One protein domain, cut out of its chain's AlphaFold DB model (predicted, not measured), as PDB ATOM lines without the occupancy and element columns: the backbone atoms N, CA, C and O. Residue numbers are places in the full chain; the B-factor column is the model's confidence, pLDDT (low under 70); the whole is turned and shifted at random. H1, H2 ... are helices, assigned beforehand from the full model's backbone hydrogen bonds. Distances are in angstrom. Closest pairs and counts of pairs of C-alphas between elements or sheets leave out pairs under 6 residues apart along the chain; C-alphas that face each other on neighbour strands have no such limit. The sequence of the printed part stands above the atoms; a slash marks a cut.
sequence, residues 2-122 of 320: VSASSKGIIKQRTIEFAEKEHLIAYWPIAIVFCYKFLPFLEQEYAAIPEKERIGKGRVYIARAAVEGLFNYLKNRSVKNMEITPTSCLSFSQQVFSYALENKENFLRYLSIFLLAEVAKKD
ATOM      1  N   VAL A   2     164.535 157.319 252.621       80.00
ATOM      2  CA  VAL A   2     164.951 158.376 253.557       80.00
ATOM      3  C   VAL A   2     164.786 159.728 252.856       80.00
ATOM      4  O   VAL A   2     165.214 159.879 251.718       80.00
ATOM      5  N   SER A   3     164.127 160.694 253.502       89.38
ATOM      6  CA  SER A   3     163.920 162.031 252.926       89.38
ATOM      7  C   SER A   3     165.254 162.720 252.638       89.38
ATOM      8  O   SER A   3     166.138 162.698 253.496       89.38
ATOM      9  N   ALA A   4     165.376 163.388 251.485       89.38
ATOM     10  CA  ALA A   4     166.567 164.162 251.119       89.38
ATOM     11  C   ALA A   4     166.928 165.204 252.193       89.38
ATOM     12  O   ALA A   4     168.092 165.366 252.539       89.38
ATOM     13  N   SER A   5     165.925 165.810 252.838       92.88
ATOM     14  CA  SER A   5     166.121 166.767 253.939       92.88
ATOM     15  C   SER A   5     166.276 166.100 255.319       92.88
ATOM     16  O   SER A   5     166.073 166.715 256.376       92.88
ATOM     17  N   SER A   6     166.544 164.795 255.371       95.50
ATOM     18  CA  SER A   6     166.849 164.122 256.634       95.50
ATOM     19  C   SER A   6     168.173 164.630 257.201       95.50
ATOM     20  O   SER A   6     169.110 164.955 256.473       95.50
ATOM     21  N   LYS A   7     168.259 164.674 258.533       95.44
ATOM     22  CA  LYS A   7     169.432 165.186 259.242       95.44
ATOM     23  C   LYS A   7     170.716 164.465 258.818       95.44
ATOM     24  O   LYS A   7     171.733 165.113 258.624       95.44
ATOM     25  N   GLY A   8     170.663 163.139 258.657       96.56
ATOM     26  CA  GLY A   8     171.812 162.334 258.231       96.56
ATOM     27  C   GLY A   8     172.294 162.674 256.819       96.56
ATOM     28  O   GLY A   8     173.490 162.847 256.619       96.56
ATOM     29  N   ILE A   9     171.371 162.851 255.869       96.94
ATOM     30  CA  ILE A   9     171.717 163.183 254.479       96.94
ATOM     31  C   ILE A   9     172.278 164.607 254.360       96.94
ATOM     32  O   ILE A   9     173.199 164.834 253.582       96.94
ATOM     33  N   ILE A  10     171.762 165.569 255.136       97.94
ATOM     34  CA  ILE A  10     172.331 166.928 255.179       97.94
ATOM     35  C   ILE A  10     173.763 166.884 255.723       97.94
ATOM     36  O   ILE A  10     174.659 167.410 255.077       97.94
ATOM     37  N   LYS A  11     174.002 166.195 256.852       97.50
ATOM     38  CA  LYS A  11     175.355 166.045 257.420       97.50
ATOM     39  C   LYS A  11     176.347 165.476 256.412       97.50
ATOM     40  O   LYS A  11     177.446 166.003 256.292       97.50
ATOM     41  N   GLN A  12     175.958 164.406 255.718       97.12
ATOM     42  CA  GLN A  12     176.818 163.741 254.744       97.12
ATOM     43  C   GLN A  12     177.185 164.689 253.595       97.12
ATOM     44  O   GLN A  12     178.364 164.883 253.318       97.12
ATOM     45  N   ARG A  13     176.191 165.376 253.016       97.94
ATOM     46  CA  ARG A  13     176.426 166.386 251.974       97.94
ATOM     47  C   ARG A  13     177.263 167.561 252.469       97.94
ATOM     48  O   ARG A  13     178.064 168.091 251.710       97.94
ATOM     49  N   THR A  14     177.126 167.956 253.736       98.00
ATOM     50  CA  THR A  14     177.994 168.980 254.330       98.00
ATOM     51  C   THR A  14     179.449 168.528 254.401       98.00
ATOM     52  O   THR A  14     180.329 169.329 254.100       98.00
ATOM     53  N   ILE A  15     179.715 167.272 254.772       96.81
ATOM     54  CA  ILE A  15     181.080 166.722 254.806       96.81
ATOM     55  C   ILE A  15     181.669 166.701 253.391       96.81
ATOM     56  O   ILE A  15     182.751 167.241 253.181       96.81
ATOM     57  N   GLU A  16     180.929 166.165 252.417       97.31
ATOM     58  CA  GLU A  16     181.350 166.105 251.009       97.31
ATOM     59  C   GLU A  16     181.622 167.501 250.431       97.31
ATOM     60  O   GLU A  16     182.638 167.727 249.773       97.31
ATOM     61  N   PHE A  17     180.740 168.464 250.720       97.50
ATOM     62  CA  PHE A  17     180.930 169.860 250.336       97.50
ATOM     63  C   PHE A  17     182.190 170.451 250.980       97.50
ATOM     64  O   PHE A  17     182.994 171.082 250.297       97.50
ATOM     65  N   ALA A  18     182.388 170.224 252.281       94.88
ATOM     66  CA  ALA A  18     183.535 170.747 253.012       94.88
ATOM     67  C   ALA A  18     184.872 170.180 252.511       94.88
ATOM     68  O   ALA A  18     185.870 170.904 252.462       94.88
ATOM     69  N   GLU A  19     184.892 168.906 252.115       93.81
ATOM     70  CA  GLU A  19     186.046 168.258 251.493       93.81
ATOM     71  C   GLU A  19     186.340 168.827 250.111       93.81
ATOM     72  O   GLU A  19     187.468 169.254 249.868       93.81
ATOM     73  N   LYS A  20     185.323 168.896 249.246       95.94
ATOM     74  CA  LYS A  20     185.446 169.415 247.881       95.94
ATOM     75  C   LYS A  20     185.915 170.872 247.845       95.94
ATOM     76  O   LYS A  20     186.765 171.225 247.038       95.94
ATOM     77  N   GLU A  21     185.355 171.716 248.708       94.81
ATOM     78  CA  GLU A  21     185.679 173.146 248.761       94.81
ATOM     79  C   GLU A  21     186.899 173.454 249.640       94.81
ATOM     80  O   GLU A  21     187.238 174.623 249.824       94.81
ATOM     81  N   HIS A  22     187.542 172.426 250.208       90.75
ATOM     82  CA  HIS A  22     188.662 172.561 251.140       90.75
ATOM     83  C   HIS A  22     188.387 173.581 252.260       90.75
ATOM     84  O   HIS A  22     189.261 174.374 252.615       90.75
ATOM     85  N   LEU A  23     187.173 173.564 252.833       90.38
ATOM     86  CA  LEU A  23     186.685 174.637 253.716       90.38
ATOM     87  C   LEU A  23     187.585 174.910 254.919       90.38
ATOM     88  O   LEU A  23     187.642 176.044 255.394       90.38
ATOM     89  N   ILE A  24     188.305 173.893 255.397       87.69
ATOM     90  CA  ILE A  24     189.235 174.049 256.511       87.69
ATOM     91  C   ILE A  24     190.313 175.111 256.231       87.69
ATOM     92  O   ILE A  24     190.713 175.823 257.145       87.69
ATOM     93  N   ALA A  25     190.730 175.302 254.974       87.81
ATOM     94  CA  ALA A  25     191.733 176.303 254.603       87.81
ATOM     95  C   ALA A  25     191.293 177.744 254.921       87.81
ATOM     96  O   ALA A  25     192.135 178.625 255.087       87.81
ATOM     97  N   TYR A  26     189.984 177.979 255.047       88.50
ATOM     98  CA  TYR A  26     189.400 179.285 255.350       88.50
ATOM     99  C   TYR A  26     189.070 179.466 256.836       88.50
ATOM    100  O   TYR A  26     188.509 180.488 257.215       88.50
ATOM    101  N   TRP A  27     189.434 178.511 257.696       85.56
ATOM    102  CA  TRP A  27     189.205 178.619 259.139       85.56
ATOM    103  C   TRP A  27     189.854 179.866 259.779       85.56
ATOM    104  O   TRP A  27     189.219 180.486 260.626       85.56
ATOM    105  N   PRO A  28     191.058 180.321 259.365       79.94
ATOM    106  CA  PRO A  28     191.625 181.569 259.883       79.94
ATOM    107  C   PRO A  28     190.940 182.846 259.362       79.94
ATOM    108  O   PRO A  28     191.100 183.905 259.963       79.94
ATOM    109  N   ILE A  29     190.212 182.769 258.239       81.25
ATOM    110  CA  ILE A  29     189.593 183.915 257.555       81.25
ATOM    111  C   ILE A  29     188.130 183.570 257.246       81.25
ATOM    112  O   ILE A  29     187.782 183.122 256.147       81.25
ATOM    113  N   ALA A  30     187.252 183.818 258.220       88.44
ATOM    114  CA  ALA A  30     185.860 183.376 258.167       88.44
ATOM    115  C   ALA A  30     185.054 183.949 256.986       88.44
ATOM    116  O   ALA A  30     184.054 183.356 256.588       88.44
ATOM    117  N   ILE A  31     185.469 185.075 256.392       91.38
ATOM    118  CA  ILE A  31     184.702 185.720 255.317       91.38
ATOM    119  C   ILE A  31     184.593 184.833 254.070       91.38
ATOM    120  O   ILE A  31     183.507 184.665 253.521       91.38
ATOM    121  N   VAL A  32     185.696 184.195 253.656       91.56
ATOM    122  CA  VAL A  32     185.712 183.314 252.475       91.56
ATOM    123  C   VAL A  32     184.905 182.052 252.755       91.56
ATOM    124  O   VAL A  32     184.171 181.578 251.886       91.56
ATOM    125  N   PHE A  33     184.977 181.552 253.992       94.62
ATOM    126  CA  PHE A  33     184.105 180.480 254.450       94.62
ATOM    127  C   PHE A  33     182.626 180.870 254.312       94.62
ATOM    128  O   PHE A  33     181.857 180.105 253.734       94.62
ATOM    129  N   CYS A  34     182.228 182.058 254.780       95.81
ATOM    130  CA  CYS A  34     180.838 182.517 254.726       95.81
ATOM    131  C   CYS A  34     180.319 182.587 253.286       95.81
ATOM    132  O   CYS A  34     179.263 182.026 252.997       95.81
ATOM    133  N   TYR A  35     181.096 183.192 252.378       94.19
ATOM    134  CA  TYR A  35     180.742 183.295 250.958       94.19
ATOM    135  C   TYR A  35     180.513 181.935 250.292       94.19
ATOM    136  O   TYR A  35     179.625 181.806 249.454       94.19
ATOM    137  N   LYS A  36     181.298 180.913 250.657       94.62
ATOM    138  CA  LYS A  36     181.150 179.561 250.099       94.62
ATOM    139  C   LYS A  36     180.025 178.772 250.761       94.62
ATOM    140  O   LYS A  36     179.280 178.073 250.081       94.62
ATOM    141  N   PHE A  37     179.913 178.853 252.084       96.44
ATOM    142  CA  PHE A  37     179.030 177.976 252.846       96.44
ATOM    143  C   PHE A  37     177.573 178.449 252.862       96.44
ATOM    144  O   PHE A  37     176.668 177.619 252.930       96.44
ATOM    145  N   LEU A  38     177.320 179.758 252.764       97.25
ATOM    146  CA  LEU A  38     175.957 180.291 252.751       97.25
ATOM    147  C   LEU A  38     175.122 179.761 251.563       97.25
ATOM    148  O   LEU A  38     174.065 179.191 251.837       97.25
ATOM    149  N   PRO A  39     175.584 179.809 250.293       97.81
ATOM    150  CA  PRO A  39     174.838 179.229 249.170       97.81
ATOM    151  C   PRO A  39     174.523 177.738 249.346       97.81
ATOM    152  O   PRO A  39     173.440 177.281 248.983       97.81
ATOM    153  N   PHE A  40     175.442 176.977 249.954       98.00
ATOM    154  CA  PHE A  40     175.199 175.575 250.293       98.00
ATOM    155  C   PHE A  40     174.029 175.430 251.283       98.00
ATOM    156  O   PHE A  40     173.115 174.641 251.047       98.00
ATOM    157  N   LEU A  41     173.997 176.224 252.359       97.88
ATOM    158  CA  LEU A  41     172.892 176.205 253.328       97.88
ATOM    159  C   LEU A  41     171.551 176.609 252.699       97.88
ATOM    160  O   LEU A  41     170.512 176.027 253.027       97.88
ATOM    161  N   GLU A  42     171.563 177.585 251.793       97.81
ATOM    162  CA  GLU A  42     170.369 178.011 251.063       97.81
ATOM    163  C   GLU A  42     169.840 176.913 250.142       97.81
ATOM    164  O   GLU A  42     168.635 176.648 250.131       97.81
ATOM    165  N   GLN A  43     170.732 176.215 249.436       97.69
ATOM    166  CA  GLN A  43     170.372 175.066 248.610       97.69
ATOM    167  C   GLN A  43     169.751 173.944 249.457       97.69
ATOM    168  O   GLN A  43     168.708 173.393 249.093       97.69
ATOM    169  N   GLU A  44     170.336 173.640 250.618       97.88
ATOM    170  CA  GLU A  44     169.800 172.645 251.555       97.88
ATOM    171  C   GLU A  44     168.399 173.010 252.067       97.88
ATOM    172  O   GLU A  44     167.531 172.149 252.229       97.88
ATOM    173  N   TYR A  45     168.146 174.299 252.283       97.19
ATOM    174  CA  TYR A  45     166.840 174.805 252.690       97.19
ATOM    175  C   TYR A  45     165.801 174.811 251.563       97.19
ATOM    176  O   TYR A  45     164.624 174.494 251.791       97.19
ATOM    177  N   ALA A  46     166.219 175.149 250.344       96.50
ATOM    178  CA  ALA A  46     165.376 175.073 249.158       96.50
ATOM    179  C   ALA A  46     164.951 173.622 248.877       96.50
ATOM    180  O   ALA A  46     163.796 173.378 248.531       96.50
ATOM    181  N   ALA A  47     165.834 172.655 249.146       95.31
ATOM    182  CA  ALA A  47     165.592 171.227 248.952       95.31
ATOM    183  C   ALA A  47     164.634 170.579 249.978       95.31
ATOM    184  O   ALA A  47     164.326 169.390 249.855       95.31
ATOM    185  N   ILE A  48     164.149 171.309 250.995       95.38
ATOM    186  CA  ILE A  48     163.159 170.775 251.945       95.38
ATOM    187  C   ILE A  48     161.826 170.536 251.213       95.38
ATOM    188  O   ILE A  48     161.239 171.497 250.706       95.38
ATOM    189  N   PRO A  49     161.292 169.297 251.199       94.44
ATOM    190  CA  PRO A  49     159.984 169.027 250.611       94.44
ATOM    191  C   PRO A  49     158.875 169.796 251.333       94.44
ATOM    192  O   PRO A  49     158.873 169.858 252.561       94.44
ATOM    193  N   GLU A  50     157.887 170.302 250.592       93.81
ATOM    194  CA  GLU A  50     156.836 171.176 251.141       93.81
ATOM    195  C   GLU A  50     156.114 170.563 252.351       93.81
ATOM    196  O   GLU A  50     155.986 171.186 253.404       93.81
ATOM    197  N   LYS A  51     155.771 169.272 252.263       93.50
ATOM    198  CA  LYS A  51     155.132 168.509 253.352       93.50
ATOM    199  C   LYS A  51     155.950 168.440 254.652       93.50
ATOM    200  O   LYS A  51     155.410 168.093 255.696       93.50
ATOM    201  N   GLU A  52     157.251 168.724 254.599       93.75
ATOM    202  CA  GLU A  52     158.166 168.662 255.743       93.75
ATOM    203  C   GLU A  52     158.489 170.046 256.329       93.75
ATOM    204  O   GLU A  52     159.048 170.128 257.428       93.75
ATOM    205  N   ARG A  53     158.090 171.139 255.656       92.25
ATOM    206  CA  ARG A  53     158.350 172.519 256.107       92.25
ATOM    207  C   ARG A  53     157.644 172.890 257.414       92.25
ATOM    208  O   ARG A  53     158.074 173.817 258.091       92.25
ATOM    209  N   ILE A  54     156.636 172.119 257.831       88.88
ATOM    210  CA  ILE A  54     155.952 172.275 259.129       88.88
ATOM    211  C   ILE A  54     156.922 172.088 260.312       88.88
ATOM    212  O   ILE A  54     156.746 172.706 261.360       88.88
ATOM    213  N   GLY A  55     157.947 171.240 260.162       86.94
ATOM    214  CA  GLY A  55     158.911 170.931 261.228       86.94
ATOM    215  C   GLY A  55     160.371 171.212 260.878       86.94
ATOM    216  O   GLY A  55     161.234 171.114 261.752       86.94
ATOM    217  N   LYS A  56     160.669 171.542 259.616       93.38
ATOM    218  CA  LYS A  56     162.029 171.780 259.127       93.38
ATOM    219  C   LYS A  56     162.133 173.165 258.512       93.38
ATOM    220  O   LYS A  56     161.419 173.498 257.575       93.38
ATOM    221  N   GLY A  57     163.081 173.941 259.017       94.06
ATOM    222  CA  GLY A  57     163.402 175.262 258.497       94.06
ATOM    223  C   GLY A  57     164.890 175.571 258.619       94.06
ATOM    224  O   GLY A  57     165.705 174.667 258.809       94.06
ATOM    225  N   ARG A  58     165.248 176.857 258.555       95.25
ATOM    226  CA  ARG A  58     166.651 177.307 258.580       95.25
ATOM    227  C   ARG A  58     167.424 176.801 259.799       95.25
ATOM    228  O   ARG A  58     168.515 176.268 259.655       95.25
ATOM    229  N   VAL A  59     166.820 176.872 260.985       94.81
ATOM    230  CA  VAL A  59     167.412 176.376 262.240       94.81
ATOM    231  C   VAL A  59     167.736 174.878 262.168       94.81
ATOM    232  O   VAL A  59     168.791 174.442 262.624       94.81
ATOM    233  N   TYR A  60     166.847 174.081 261.568       95.62
ATOM    234  CA  TYR A  60     167.045 172.638 261.405       95.62
ATOM    235  C   TYR A  60     168.197 172.332 260.436       95.62
ATOM    236  O   TYR A  60     169.040 171.491 260.749       95.62
ATOM    237  N   ILE A  61     168.258 173.037 259.298       97.50
ATOM    238  CA  ILE A  61     169.350 172.902 258.321       97.50
ATOM    239  C   ILE A  61     170.682 173.323 258.940       97.50
ATOM    240  O   ILE A  61     171.625 172.544 258.898       97.50
ATOM    241  N   ALA A  62     170.743 174.496 259.579       97.06
ATOM    242  CA  ALA A  62     171.960 175.006 260.206       97.06
ATOM    243  C   ALA A  62     172.518 174.026 261.246       97.06
ATOM    244  O   ALA A  62     173.702 173.711 261.219       97.06
ATOM    245  N   ARG A  63     171.658 173.469 262.110       95.81
ATOM    246  CA  ARG A  63     172.065 172.455 263.093       95.81
ATOM    247  C   ARG A  63     172.620 171.196 262.427       95.81
ATOM    248  O   ARG A  63     173.665 170.692 262.825       95.81
ATOM    249  N   ALA A  64     171.921 170.672 261.419       97.00
ATOM    250  CA  ALA A  64     172.368 169.476 260.709       97.00
ATOM    251  C   ALA A  64     173.700 169.715 259.981       97.00
ATOM    252  O   ALA A  64     174.593 168.874 260.064       97.00
ATOM    253  N   ALA A  65     173.846 170.866 259.326       97.69
ATOM    254  CA  ALA A  65     175.065 171.254 258.639       97.69
ATOM    255  C   ALA A  65     176.230 171.436 259.619       97.69
ATOM    256  O   ALA A  65     177.300 170.891 259.387       97.69
ATOM    257  N   VAL A  66     176.026 172.102 260.759       96.69
ATOM    258  CA  VAL A  66     177.071 172.247 261.783       96.69
ATOM    259  C   VAL A  66     177.537 170.900 262.323       96.69
ATOM    260  O   VAL A  66     178.735 170.705 262.483       96.69
ATOM    261  N   GLU A  67     176.640 169.940 262.546       95.12
ATOM    262  CA  GLU A  67     177.056 168.596 262.963       95.12
ATOM    263  C   GLU A  67     177.910 167.891 261.890       95.12
ATOM    264  O   GLU A  67     178.851 167.175 262.227       95.12
ATOM    265  N   GLY A  68     177.612 168.098 260.601       96.00
ATOM    266  CA  GLY A  68     178.447 167.611 259.496       96.00
ATOM    267  C   GLY A  68     179.797 168.331 259.423       96.00
ATOM    268  O   GLY A  68     180.838 167.686 259.343       96.00
ATOM    269  N   LEU A  69     179.788 169.659 259.532       94.56
ATOM    270  CA  LEU A  69     180.985 170.497 259.536       94.56
ATOM    271  C   LEU A  69     181.905 170.146 260.710       94.56
ATOM    272  O   LEU A  69     183.096 169.947 260.516       94.56
ATOM    273  N   PHE A  70     181.363 170.007 261.918       91.75
ATOM    274  CA  PHE A  70     182.133 169.627 263.099       91.75
ATOM    275  C   PHE A  70     182.755 168.232 262.943       91.75
ATOM    276  O   PHE A  70     183.913 168.033 263.300       91.75
ATOM    277  N   ASN A  71     182.033 167.278 262.341       90.94
ATOM    278  CA  ASN A  71     182.595 165.967 262.002       90.94
ATOM    279  C   ASN A  71     183.743 166.066 260.991       90.94
ATOM    280  O   ASN A  71     184.740 165.368 261.150       90.94
ATOM    281  N   TYR A  72     183.613 166.929 259.981       90.25
ATOM    282  CA  TYR A  72     184.676 167.194 259.012       90.25
ATOM    283  C   TYR A  72     185.918 167.810 259.675       90.25
ATOM    284  O   TYR A  72     187.037 167.401 259.373       90.25
ATOM    285  N   LEU A  73     185.728 168.760 260.595       86.38
ATOM    286  CA  LEU A  73     186.813 169.454 261.298       86.38
ATOM    287  C   LEU A  73     187.508 168.579 262.346       86.38
ATOM    288  O   LEU A  73     188.663 168.829 262.691       86.38
ATOM    289  N   LYS A  74     186.819 167.561 262.867       80.31
ATOM    290  CA  LYS A  74     187.332 166.703 263.934       80.31
ATOM    291  C   LYS A  74     188.662 166.057 263.522       80.31
ATOM    292  O   LYS A  74     188.745 165.392 262.495       80.31
ATOM    293  N   ASN A  75     189.681 166.209 264.372       68.44
ATOM    294  CA  ASN A  75     191.049 165.697 264.187       68.44
ATOM    295  C   ASN A  75     191.820 166.297 262.997       68.44
ATOM    296  O   ASN A  75     192.856 165.754 262.615       68.44
ATOM    297  N   ARG A  76     191.338 167.396 262.404       74.06
ATOM    298  CA  ARG A  76     192.087 168.137 261.386       74.06
ATOM    299  C   ARG A  76     192.738 169.372 262.004       74.06
ATOM    300  O   ARG A  76     192.174 170.000 262.894       74.06
ATOM    301  N   SER A  77     193.888 169.744 261.458       67.31
ATOM    302  CA  SER A  77     194.584 170.998 261.748       67.31
ATOM    303  C   SER A  77     194.944 171.672 260.429       67.31
ATOM    304  O   SER A  77     195.137 171.002 259.412       67.31
ATOM    305  N   VAL A  78     195.032 172.999 260.434       62.69
ATOM    306  CA  VAL A  78     195.530 173.784 259.294       62.69
ATOM    307  C   VAL A  78     196.920 174.281 259.651       62.69
ATOM    308  O   VAL A  78     197.246 174.417 260.827       62.69
ATOM    309  N   LYS A  79     197.762 174.546 258.650       54.56
ATOM    310  CA  LYS A  79     199.099 175.118 258.844       54.56
ATOM    311  C   LYS A  79     199.047 176.258 259.876       54.56
ATOM    312  O   LYS A  79     198.370 177.256 259.648       54.56
ATOM    313  N   ASN A  80     199.766 176.084 260.985       56.34
ATOM    314  CA  ASN A  80     199.857 177.018 262.114       56.34
ATOM    315  C   ASN A  80     198.578 177.208 262.965       56.34
ATOM    316  O   ASN A  80     198.517 178.179 263.716       56.34
ATOM    317  N   MET A  81     197.570 176.323 262.896       63.38
ATOM    318  CA  MET A  81     196.396 176.401 263.779       63.38
ATOM    319  C   MET A  81     195.693 175.052 264.009       63.38
ATOM    320  O   MET A  81     195.303 174.355 263.069       63.38
ATOM    321  N   GLU A  82     195.476 174.713 265.278       74.94
ATOM    322  CA  GLU A  82     194.664 173.570 265.708       74.94
ATOM    323  C   GLU A  82     193.207 173.988 265.943       74.94
ATOM    324  O   GLU A  82     192.929 175.117 266.356       74.94
ATOM    325  N   ILE A  83     192.266 173.064 265.719       83.06
ATOM    326  CA  ILE A  83     190.847 173.269 266.037       83.06
ATOM    327  C   ILE A  83     190.654 173.124 267.555       83.06
ATOM    328  O   ILE A  83     190.328 172.057 268.070       83.06
ATOM    329  N   THR A  84     190.884 174.221 268.272       87.81
ATOM    330  CA  THR A  84     190.700 174.358 269.728       87.81
ATOM    331  C   THR A  84     189.423 175.137 270.063       87.81
ATOM    332  O   THR A  84     188.919 175.860 269.189       87.81
ATOM    333  N   PRO A  85     188.918 175.091 271.314       90.12
ATOM    334  CA  PRO A  85     187.798 175.935 271.732       90.12
ATOM    335  C   PRO A  85     188.005 177.426 271.446       90.12
ATOM    336  O   PRO A  85     187.110 178.077 270.913       90.12
ATOM    337  N   THR A  86     189.206 177.953 271.704       92.00
ATOM    338  CA  THR A  86     189.557 179.356 271.434       92.00
ATOM    339  C   THR A  86     189.484 179.689 269.945       92.00
ATOM    340  O   THR A  86     188.914 180.714 269.567       92.00
ATOM    341  N   SER A  87     190.007 178.813 269.079       90.69
ATOM    342  CA  SER A  87     189.927 179.023 267.628       90.69
ATOM    343  C   SER A  87     188.477 178.984 267.125       90.69
ATOM    344  O   SER A  87     188.084 179.814 266.309       90.69
ATOM    345  N   CYS A  88     187.658 178.070 267.661       92.50
ATOM    346  CA  CYS A  88     186.246 177.947 267.307       92.50
ATOM    347  C   CYS A  88     185.441 179.161 267.773       92.50
ATOM    348  O   CYS A  88     184.559 179.617 267.044       92.50
ATOM    349  N   LEU A  89     185.752 179.698 268.957       94.94
ATOM    350  CA  LEU A  89     185.178 180.939 269.466       94.94
ATOM    351  C   LEU A  89     185.486 182.110 268.535       94.94
ATOM    352  O   LEU A  89     184.555 182.766 268.069       94.94
ATOM    353  N   SER A  90     186.766 182.320 268.214       94.31
ATOM    354  CA  SER A  90     187.190 183.399 267.315       94.31
ATOM    355  C   SER A  90     186.510 183.290 265.947       94.31
ATOM    356  O   SER A  90     185.937 184.263 265.455       94.31
ATOM    357  N   PHE A  91     186.492 182.089 265.362       94.94
ATOM    358  CA  PHE A  91     185.812 181.840 264.096       94.94
ATOM    359  C   PHE A  91     184.307 182.132 264.184       94.94
ATOM    360  O   PHE A  91     183.762 182.857 263.354       94.94
ATOM    361  N   SER A  92     183.633 181.629 265.223       96.50
ATOM    362  CA  SER A  92     182.188 181.823 265.405       96.50
ATOM    363  C   SER A  92     181.823 183.296 265.576       96.50
ATOM    364  O   SER A  92     180.803 183.726 265.036       96.50
ATOM    365  N   GLN A  93     182.654 184.077 266.276       96.94
ATOM    366  CA  GLN A  93     182.492 185.526 266.406       96.94
ATOM    367  C   GLN A  93     182.619 186.230 265.053       96.94
ATOM    368  O   GLN A  93     181.751 187.028 264.711       96.94
ATOM    369  N   GLN A  94     183.638 185.898 264.253       96.38
ATOM    370  CA  GLN A  94     183.809 186.483 262.917       96.38
ATOM    371  C   GLN A  94     182.627 186.156 261.992       96.38
ATOM    372  O   GLN A  94     182.087 187.058 261.350       96.38
ATOM    373  N   VAL A  95     182.181 184.892 261.964       97.38
ATOM    374  CA  VAL A  95     180.999 184.479 261.188       97.38
ATOM    375  C   VAL A  95     179.748 185.222 261.667       97.38
ATOM    376  O   VAL A  95     178.957 185.676 260.843       97.38
ATOM    377  N   PHE A  96     179.574 185.398 262.982       97.50
ATOM    378  CA  PHE A  96     178.402 186.079 263.535       97.50
ATOM    379  C   PHE A  96     178.401 187.574 263.191       97.50
ATOM    380  O   PHE A  96     177.359 188.111 262.823       97.50
ATOM    381  N   SER A  97     179.557 188.239 263.261       96.62
ATOM    382  CA  SER A  97     179.706 189.641 262.855       96.62
ATOM    383  C   SER A  97     179.395 189.830 261.371       96.62
ATOM    384  O   SER A  97     178.548 190.654 261.030       96.62
ATOM    385  N   TYR A  98     179.972 188.992 260.502       96.62
ATOM    386  CA  TYR A  98     179.650 188.997 259.072       96.62
ATOM    387  C   TYR A  98     178.147 188.788 258.833       96.62
ATOM    388  O   TYR A  98     177.526 189.475 258.021       96.62
ATOM    389  N   ALA A  99     177.535 187.866 259.577       96.62
ATOM    390  CA  ALA A  99     176.111 187.587 259.486       96.62
ATOM    391  C   ALA A  99     175.238 188.788 259.887       96.62
ATOM    392  O   ALA A  99     174.196 189.015 259.277       96.62
ATOM    393  N   LEU A 100     175.645 189.568 260.892       95.31
ATOM    394  CA  LEU A 100     174.937 190.788 261.286       95.31
ATOM    395  C   LEU A 100     175.036 191.876 260.213       95.31
ATOM    396  O   LEU A 100     174.019 192.484 259.880       95.31
ATOM    397  N   GLU A 101     176.232 192.093 259.665       96.31
ATOM    398  CA  GLU A 101     176.485 193.089 258.615       96.31
ATOM    399  C   GLU A 101     175.664 192.803 257.353       96.31
ATOM    400  O   GLU A 101     175.076 193.714 256.769       96.31
ATOM    401  N   ASN A 102     175.551 191.524 256.984       96.06
ATOM    402  CA  ASN A 102     174.861 191.083 255.772       96.06
ATOM    403  C   ASN A 102     173.401 190.658 256.010       96.06
ATOM    404  O   ASN A 102     172.702 190.311 255.065       96.06
ATOM    405  N   LYS A 103     172.904 190.724 257.256       94.44
ATOM    406  CA  LYS A 103     171.545 190.300 257.659       94.44
ATOM    407  C   LYS A 103     171.245 188.814 257.376       94.44
ATOM    408  O   LYS A 103     170.112 188.449 257.064       94.44
ATOM    409  N   GLU A 104     172.242 187.951 257.564       94.94
ATOM    410  CA  GLU A 104     172.201 186.530 257.203       94.94
ATOM    411  C   GLU A 104     171.931 185.591 258.387       94.94
ATOM    412  O   GLU A 104     172.825 185.180 259.128       94.94
ATOM    413  N   ASN A 105     170.673 185.182 258.565       92.31
ATOM    414  CA  ASN A 105     170.260 184.366 259.715       92.31
ATOM    415  C   ASN A 105     170.938 182.993 259.776       92.31
ATOM    416  O   ASN A 105     171.232 182.508 260.867       92.31
ATOM    417  N   PHE A 106     171.201 182.369 258.626       95.00
ATOM    418  CA  PHE A 106     171.848 181.057 258.580       95.00
ATOM    419  C   PHE A 106     173.197 181.050 259.290       95.00
ATOM    420  O   PHE A 106     173.478 180.146 260.077       95.00
ATOM    421  N   LEU A 107     173.994 182.084 259.038       96.38
ATOM    422  CA  LEU A 107     175.329 182.222 259.595       96.38
ATOM    423  C   LEU A 107     175.278 182.572 261.089       96.38
ATOM    424  O   LEU A 107     176.074 182.036 261.855       96.38
ATOM    425  N   ARG A 108     174.269 183.338 261.538       96.94
ATOM    426  CA  ARG A 108     174.017 183.554 262.978       96.94
ATOM    427  C   ARG A 108     173.767 182.234 263.707       96.94
ATOM    428  O   ARG A 108     174.350 181.982 264.760       96.94
ATOM    429  N   TYR A 109     172.924 181.374 263.135       96.81
ATOM    430  CA  TYR A 109     172.616 180.066 263.718       96.81
ATOM    431  C   TYR A 109     173.833 179.137 263.690       96.81
ATOM    432  O   TYR A 109     174.083 178.430 264.664       96.81
ATOM    433  N   LEU A 110     174.604 179.165 262.597       96.25
ATOM    434  CA  LEU A 110     175.831 178.387 262.443       96.25
ATOM    435  C   LEU A 110     176.836 178.701 263.550       96.25
ATOM    436  O   LEU A 110     177.299 177.772 264.207       96.25
ATOM    437  N   SER A 111     177.128 179.983 263.792       96.81
ATOM    438  CA  SER A 111     178.063 180.413 264.840       96.81
ATOM    439  C   SER A 111     177.692 179.857 266.212       96.81
ATOM    440  O   SER A 111     178.541 179.329 266.926       96.81
ATOM    441  N   ILE A 112     176.411 179.940 266.578       97.69
ATOM    442  CA  ILE A 112     175.944 179.491 267.893       97.69
ATOM    443  C   ILE A 112     175.999 177.965 267.997       97.69
ATOM    444  O   ILE A 112     176.503 177.427 268.985       97.69
ATOM    445  N   PHE A 113     175.501 177.252 266.980       97.06
ATOM    446  CA  PHE A 113     175.516 175.791 266.986       97.06
ATOM    447  C   PHE A 113     176.933 175.229 266.965       97.06
ATOM    448  O   PHE A 113     177.169 174.198 267.589       97.06
ATOM    449  N   LEU A 114     177.879 175.892 266.294       95.56
ATOM    450  CA  LEU A 114     179.268 175.450 266.268       95.56
ATOM    451  C   LEU A 114     179.856 175.441 267.680       95.56
ATOM    452  O   LEU A 114     180.393 174.418 268.103       95.56
ATOM    453  N   LEU A 115     179.682 176.527 268.445       95.81
ATOM    454  CA  LEU A 115     180.122 176.549 269.844       95.81
ATOM    455  C   LEU A 115     179.382 175.513 270.687       95.81
ATOM    456  O   LEU A 115     179.993 174.870 271.537       95.81
ATOM    457  N   ALA A 116     178.093 175.297 270.424       94.62
ATOM    458  CA  ALA A 116     177.328 174.276 271.122       94.62
ATOM    459  C   ALA A 116     177.838 172.849 270.839       94.62
ATOM    460  O   ALA A 116     177.785 172.025 271.749       94.62
ATOM    461  N   GLU A 117     178.333 172.542 269.631       92.75
ATOM    462  CA  GLU A 117     178.966 171.250 269.313       92.75
ATOM    463  C   GLU A 117     180.345 171.103 269.959       92.75
ATOM    464  O   GLU A 117     180.626 170.056 270.548       92.75
ATOM    465  N   VAL A 118     181.178 172.148 269.902       90.56
ATOM    466  CA  VAL A 118     182.506 172.167 270.544       90.56
ATOM    467  C   VAL A 118     182.366 171.886 272.039       90.56
ATOM    468  O   VAL A 118     183.070 171.040 272.590       90.56
ATOM    469  N   ALA A 119     181.380 172.520 272.675       90.38
ATOM    470  CA  ALA A 119     181.135 172.370 274.096       90.38
ATOM    471  C   ALA A 119     180.745 170.934 274.495       90.38
ATOM    472  O   ALA A 119     181.035 170.518 275.602       90.38
ATOM    473  N   LYS A 120     180.194 170.099 273.603       89.56
ATOM    474  CA  LYS A 120     179.927 168.675 273.923       89.56
ATOM    475  C   LYS A 120     181.189 167.824 274.082       89.56
ATOM    476  O   LYS A 120     181.077 166.666 274.484       89.56
ATOM    477  N   LYS A 121     182.341 168.307 273.614       85.25
ATOM    478  CA  LYS A 121     183.578 167.517 273.512       85.25
ATOM    479  C   LYS A 121     184.644 167.942 274.494       85.25
ATOM    480  O   LYS A 121     185.463 167.105 274.863       85.25
ATOM    481  N   ASP A 122     184.633 169.208 274.878       84.75
ATOM    482  CA  ASP A 122     185.649 169.784 275.733       84.75
ATOM    483  C   ASP A 122     184.984 170.627 276.832       84.75
ATOM    484  O   ASP A 122     184.371 171.653 276.522       84.75
TER     485      ASP A 122
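What this domain is: This is residues 2 to 122 of the 320 residues of an uncharacterized protein of Lokiarchaeota archaeon (strain CR_4) (UniProt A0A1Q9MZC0). The model is a compact pile of helices, mostly crossed: H4 lies in the middle, with H1, H3 and H6 packed round it, H5 folds back along H6 as a helical hairpin, and the short H2 meets H3 only at the corner by their link. The printed part has 121 residues, all helix by class, H1 to H6 in chain order; the radius of gyration of the C-alphas is 13.7 A, the spans 46 by 30 by 26 A.

How they stand to each other: H1, residues 7 to 20, touches H4, residues 58 to 73, at Lys 11 and Gly 68, closest C-alphas 4.0 A apart. H2, residues 23 to 26, only just touches H3, residues 30 to 46, only at the corner, with 3 pairs of C-alphas within 8 A, the closest Tyr 26 and Phe 33, 5.5 A. H3, the hub, also touches H4, H5, residues 85 to 102, and H6, residues 105 to 119. H5 and H6, a hairpin, stand at a shallow tilt of 10 degrees. Every O i to N i+4 pair is within hydrogen-bond range in H1, H4, H5 and H6, 11 of 13 in H3; H2 is too short.

Where its parts are: H1 begins at C-alpha 7 (169.432, 165.186, 259.242); H6 ends at C-alpha 119 (181.135, 172.370, 274.096). H5 spans 25.5 A.

The domain as a whole: The printed part has no cut. Links H3 to H4 and H4 to H5 are long. Residues 75 and 77 to 81 are under pLDDT 70.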